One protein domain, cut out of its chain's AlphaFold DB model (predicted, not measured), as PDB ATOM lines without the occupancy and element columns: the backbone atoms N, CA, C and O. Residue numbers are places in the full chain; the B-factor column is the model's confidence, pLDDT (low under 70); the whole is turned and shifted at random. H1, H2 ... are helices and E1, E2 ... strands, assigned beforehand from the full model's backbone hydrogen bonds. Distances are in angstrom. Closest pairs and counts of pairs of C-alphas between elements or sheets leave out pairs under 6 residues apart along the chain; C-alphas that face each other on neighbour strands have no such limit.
ATOM      1  N   THR A   3     186.848 162.292 130.106       97.00
ATOM      2  CA  THR A   3     187.420 163.561 130.572       97.00
ATOM      3  C   THR A   3     188.855 163.326 131.019       97.00
ATOM      4  O   THR A   3     189.132 162.399 131.781       97.00
ATOM      5  N   VAL A   4     189.776 164.144 130.516       96.12
ATOM      6  CA  VAL A   4     191.208 164.021 130.794       96.12
ATOM      7  C   VAL A   4     191.639 165.162 131.699       96.12
ATOM      8  O   VAL A   4     191.461 166.328 131.355       96.12
ATOM      9  N   SER A   5     192.278 164.820 132.815       97.25
ATOM     10  CA  SER A   5     192.874 165.782 133.741       97.25
ATOM     11  C   SER A   5     194.329 165.416 134.006       97.25
ATOM     12  O   SER A   5     194.650 164.251 134.230       97.25
ATOM     13  N   ILE A   6     195.217 166.410 133.994       96.75
ATOM     14  CA  ILE A   6     196.648 166.242 134.285       96.75
ATOM     15  C   ILE A   6     197.023 167.264 135.351       96.75
ATOM     16  O   ILE A   6     196.787 168.455 135.158       96.75
ATOM     17  N   ASN A   7     197.601 166.806 136.466       96.38
ATOM     18  CA  ASN A   7     197.916 167.647 137.628       96.38
ATOM     19  C   ASN A   7     196.696 168.453 138.107       96.38
ATOM     20  O   ASN A   7     196.778 169.663 138.293       96.38
ATOM     21  N   ALA A   8     195.546 167.782 138.226       96.06
ATOM     22  CA  ALA A   8     194.243 168.372 138.557       96.06
ATOM     23  C   ALA A   8     193.706 169.433 137.569       96.06
ATOM     24  O   ALA A   8     192.615 169.952 137.779       96.06
ATOM     25  N   ALA A   9     194.408 169.721 136.468       97.81
ATOM     26  CA  ALA A   9     193.925 170.608 135.418       97.81
ATOM     27  C   ALA A   9     193.210 169.809 134.324       97.81
ATOM     28  O   ALA A   9     193.834 168.978 133.652       97.81
ATOM     29  N   GLU A  10     191.922 170.089 134.122       97.62
ATOM     30  CA  GLU A  10     191.145 169.530 133.015       97.62
ATOM     31  C   GLU A  10     191.749 169.969 131.671       97.62
ATOM     32  O   GLU A  10     192.071 171.138 131.454       97.62
ATOM     33  N   LYS A  11     191.951 169.002 130.777       97.56
ATOM     34  CA  LYS A  11     192.461 169.201 129.412       97.56
ATOM     35  C   LYS A  11     191.359 169.115 128.364       97.56
ATOM     36  O   LYS A  11     191.552 169.581 127.247       97.56
ATOM     37  N   GLY A  12     190.219 168.543 128.734       97.25
ATOM     38  CA  GLY A  12     189.021 168.463 127.914       97.25
ATOM     39  C   GLY A  12     188.367 167.091 127.983       97.25
ATOM     40  O   GLY A  12     188.785 166.206 128.735       97.25
ATOM     41  N   THR A  13     187.335 166.921 127.160       97.38
ATOM     42  CA  THR A  13     186.543 165.693 127.091       97.38
ATOM     43  C   THR A  13     186.517 165.149 125.669       97.38
ATOM     44  O   THR A  13     186.117 165.837 124.732       97.38
ATOM     45  N   ILE A  14     186.906 163.886 125.520       96.81
ATOM     46  CA  ILE A  14     186.735 163.119 124.286       96.81
ATOM     47  C   ILE A  14     185.318 162.545 124.304       96.81
ATOM     48  O   ILE A  14     184.965 161.751 125.181       96.81
ATOM     49  N   VAL A  15     184.480 162.983 123.369       95.94
ATOM     50  CA  VAL A  15     183.098 162.499 123.231       95.94
ATOM     51  C   VAL A  15     183.059 161.072 122.669       95.94
ATOM     52  O   VAL A  15     184.032 160.599 122.092       95.94
ATOM     53  N   GLY A  16     181.932 160.376 122.846       95.25
ATOM     54  CA  GLY A  16     181.766 158.992 122.383       95.25
ATOM     55  C   GLY A  16     182.161 157.931 123.415       95.25
ATOM     56  O   GLY A  16     182.655 158.247 124.507       95.25
ATOM     57  N   LYS A  17     181.861 156.667 123.108       96.19
ATOM     58  CA  LYS A  17     182.070 155.508 124.001       96.19
ATOM     59  C   LYS A  17     183.302 154.699 123.595       96.19
ATOM     60  O   LYS A  17     183.982 154.144 124.445       96.19
ATOM     61  N   GLU A  18     183.634 154.715 122.315       95.94
ATOM     62  CA  GLU A  18     184.654 153.901 121.664       95.94
ATOM     63  C   GLU A  18     186.034 154.099 122.301       95.94
ATOM     64  O   GLU A  18     186.733 153.138 122.610       95.94
ATOM     65  N   PHE A  19     186.408 155.353 122.571       94.25
ATOM     66  CA  PHE A  19     187.681 155.656 123.224       94.25
ATOM     67  C   PHE A  19     187.717 155.202 124.691       94.25
ATOM     68  O   PHE A  19     188.752 154.749 125.178       94.25
ATOM     69  N   ASN A  20     186.586 155.299 125.399       94.88
ATOM     70  CA  ASN A  20     186.477 154.822 126.775       94.88
ATOM     71  C   ASN A  20     186.603 153.293 126.840       94.88
ATOM     72  O   ASN A  20     187.364 152.782 127.659       94.88
ATOM     73  N   ASP A  21     185.945 152.580 125.924       94.75
ATOM     74  CA  ASP A  21     186.021 151.121 125.822       94.75
ATOM     75  C   ASP A  21     187.443 150.645 125.514       94.75
ATOM     76  O   ASP A  21     187.950 149.729 126.168       94.75
ATOM     77  N   LEU A  22     188.115 151.295 124.556       93.56
ATOM     78  CA  LEU A  22     189.499 150.972 124.214       93.56
ATOM     79  C   LEU A  22     190.428 151.174 125.416       93.56
ATOM     80  O   LEU A  22     191.228 150.289 125.713       93.56
ATOM     81  N   LEU A  23     190.290 152.289 126.145       92.31
ATOM     82  CA  LEU A  23     191.034 152.526 127.385       92.31
ATOM     83  C   LEU A  23     190.798 151.403 128.398       92.31
ATOM     84  O   LEU A  23     191.761 150.814 128.878       92.31
ATOM     85  N   LEU A  24     189.543 151.054 128.690       92.19
ATOM     86  CA  LEU A  24     189.237 149.998 129.657       92.19
ATOM     87  C   LEU A  24     189.798 148.637 129.229       92.19
ATOM     88  O   LEU A  24     190.263 147.885 130.084       92.19
ATOM     89  N   SER A  25     189.841 148.335 127.928       92.88
ATOM     90  CA  SER A  25     190.394 147.069 127.428       92.88
ATOM     91  C   SER A  25     191.876 146.858 127.784       92.88
ATOM     92  O   SER A  25     192.288 145.717 127.985       92.88
ATOM     93  N   ILE A  26     192.655 147.933 127.962       91.56
ATOM     94  CA  ILE A  26     194.080 147.863 128.330       91.56
ATOM     95  C   ILE A  26     194.277 147.268 129.735       91.56
ATOM     96  O   ILE A  26     195.262 146.571 129.975       91.56
ATOM     97  N   TRP A  27     193.350 147.516 130.668       88.56
ATOM     98  CA  TRP A  27     193.458 147.050 132.061       88.56
ATOM     99  C   TRP A  27     192.441 145.976 132.442       88.56
ATOM    100  O   TRP A  27     192.699 145.221 133.373       88.56
ATOM    101  N   LEU A  28     191.301 145.898 131.755       90.88
ATOM    102  CA  LEU A  28     190.191 144.994 132.079       90.88
ATOM    103  C   LEU A  28     189.875 143.983 130.970       90.88
ATOM    104  O   LEU A  28     189.113 143.044 131.210       90.88
ATOM    105  N   GLY A  29     190.442 144.168 129.777       88.75
ATOM    106  CA  GLY A  29     190.285 143.246 128.655       88.75
ATOM    107  C   GLY A  29     191.086 141.961 128.842       88.75
ATOM    108  O   GLY A  29     191.719 141.748 129.873       88.75
ATOM    109  N   ASP A  30     191.074 141.097 127.832       86.81
ATOM    110  CA  ASP A  30     191.593 139.723 127.931       86.81
ATOM    111  C   ASP A  30     193.098 139.620 128.184       86.81
ATOM    112  O   ASP A  30     193.555 138.627 128.745       86.81
ATOM    113  N   LYS A  31     193.863 140.639 127.786       87.00
ATOM    114  CA  LYS A  31     195.314 140.731 127.991       87.00
ATOM    115  C   LYS A  31     195.652 142.040 128.706       87.00
ATOM    116  O   LYS A  31     196.147 142.969 128.065       87.00
ATOM    117  N   PRO A  32     195.338 142.150 130.003       89.62
ATOM    118  CA  PRO A  32     195.539 143.382 130.738       89.62
ATOM    119  C   PRO A  32     197.030 143.628 130.979       89.62
ATOM    120  O   PRO A  32     197.792 142.711 131.286       89.62
ATOM    121  N   VAL A  33     197.450 144.892 130.945       90.75
ATOM    122  CA  VAL A  33     198.836 145.274 131.288       90.75
ATOM    123  C   VAL A  33     199.173 145.025 132.765       90.75
ATOM    124  O   VAL A  33     200.342 144.988 133.138       90.75
ATOM    125  N   ALA A  34     198.152 144.850 133.616       88.94
ATOM    126  CA  ALA A  34     198.297 144.586 135.044       88.94
ATOM    127  C   ALA A  34     197.198 143.639 135.569       88.94
ATOM    128  O   ALA A  34     196.157 144.077 136.057       88.94
ATOM    129  N   GLU A  35     197.466 142.332 135.543       88.94
ATOM    130  CA  GLU A  35     196.549 141.272 136.012       88.94
ATOM    131  C   GLU A  35     196.046 141.473 137.450       88.94
ATOM    132  O   GLU A  35     194.858 141.336 137.736       88.94
ATOM    133  N   LYS A  36     196.934 141.852 138.378       89.81
ATOM    134  CA  LYS A  36     196.550 142.090 139.780       89.81
ATOM    135  C   LYS A  36     195.563 143.252 139.914       89.81
ATOM    136  O   LYS A  36     194.651 143.186 140.732       89.81
ATOM    137  N   LEU A  37     195.753 144.309 139.121       88.44
ATOM    138  CA  LEU A  37     194.856 145.461 139.111       88.44
ATOM    139  C   LEU A  37     193.492 145.073 138.533       88.44
ATOM    140  O   LEU A  37     192.477 145.407 139.135       88.44
ATOM    141  N   ARG A  38     193.467 144.312 137.431       90.56
ATOM    142  CA  ARG A  38     192.228 143.776 136.851       90.56
ATOM    143  C   ARG A  38     191.404 143.018 137.890       90.56
ATOM    144  O   ARG A  38     190.240 143.340 138.097       90.56
ATOM    145  N   LYS A  39     192.032 142.060 138.571       90.75
ATOM    146  CA  LYS A  39     191.416 141.253 139.634       90.75
ATOM    147  C   LYS A  39     190.852 142.102 140.772       90.75
ATOM    148  O   LYS A  39     189.689 141.967 141.136       90.75
ATOM    149  N   ALA A  40     191.640 143.058 141.269       91.00
ATOM    150  CA  ALA A  40     191.202 143.967 142.329       91.00
ATOM    151  C   ALA A  40     189.984 144.822 141.928       91.00
ATOM    152  O   ALA A  40     189.131 145.087 142.769       91.00
ATOM    153  N   LEU A  41     189.892 145.238 140.660       87.81
ATOM    154  CA  LEU A  41     188.761 146.017 140.145       87.81
ATOM    155  C   LEU A  41     187.509 145.165 139.884       87.81
ATOM    156  O   LEU A  41     186.401 145.686 139.984       87.81
ATOM    157  N   LEU A  42     187.673 143.882 139.546       89.94
ATOM    158  CA  LEU A  42     186.567 142.958 139.263       89.94
ATOM    159  C   LEU A  42     186.107 142.149 140.490       89.94
ATOM    160  O   LEU A  42     185.045 141.531 140.440       89.94
ATOM    161  N   GLY A  43     186.867 142.171 141.587       85.19
ATOM    162  CA  GLY A  43     186.519 141.497 142.841       85.19
ATOM    163  C   GLY A  43     186.712 139.978 142.815       85.19
ATOM    164  O   GLY A  43     185.983 139.275 143.517       85.19
TER     165      GLY A  43
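What this domain is: This is residues 3 to 43 of the 44 residues of the protein "Chalcone_isomerase domain-containing protein" of Desulfofustis sp (UniProt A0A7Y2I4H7). A two-strand hairpin, E1 and E2, stands at one end of a loose, open chain; helix H1 leads away from it, and a shorter helix, H2, crosses the far end of H1. The hairpin and H2 lie at opposite ends of the shape, with no contact between them. The printed part has 41 residues with two named strands and then two named helices, in the order E1, E2, H1, H2; the sheet, E1 - E2, is antiparallel, and the class is mixed, helices and strands. The whole is loose, with a radius of gyration of the C-alphas of 12.5 A and spans of 29 by 23 by 16 A.

How they stand to each other: Begin with the hairpin of E1, residues 3 to 6, and E2, residues 9 to 14, antiparallel at 151 degrees between their directions. Look at N 4 and O 12, 2.9 A apart, and at N 11 and O 4, 2.8 A apart, both within hydrogen-bond range. C-alphas 5 and 10 face each other at 4.2 A. Next find H1, residues 18 to 28, which is apart from E1. H2, residues 35 to 42, is apart from both strands. H1 and H2 touch, and their closest C-alphas, those of Leu 28 and Arg 38, are 5.3 A apart. Their lines stand at a steep tilt of 65 degrees, and they run opposite ways. In H2 every O i to N i+4 pair is within hydrogen-bond range; in H1, 5 of 7 are.

Where its parts are: Find C-alpha 3 at (187.420, 163.561, 130.572), where E1 begins. E2 runs 15.2 A from Ala 9 to Ile 14. Find C-alpha 18 at (184.654, 153.901, 121.664); from there H1 runs 14.8 A to Leu 28. E1 is 10.3 A long and H2 10.6 A, and H2 ends at C-alpha 42, (186.567, 142.958, 139.263).

The domain as a whole: The two C-alphas farthest apart, those of Ala 9 and Asp 30, are 31.9 A apart. The printed part has no cut. The links E1 to E2 and E2 to H1 are tight, and H1 to H2 is short. The mean pLDDT of the printed part is 92.9, and no printed residue is under 70.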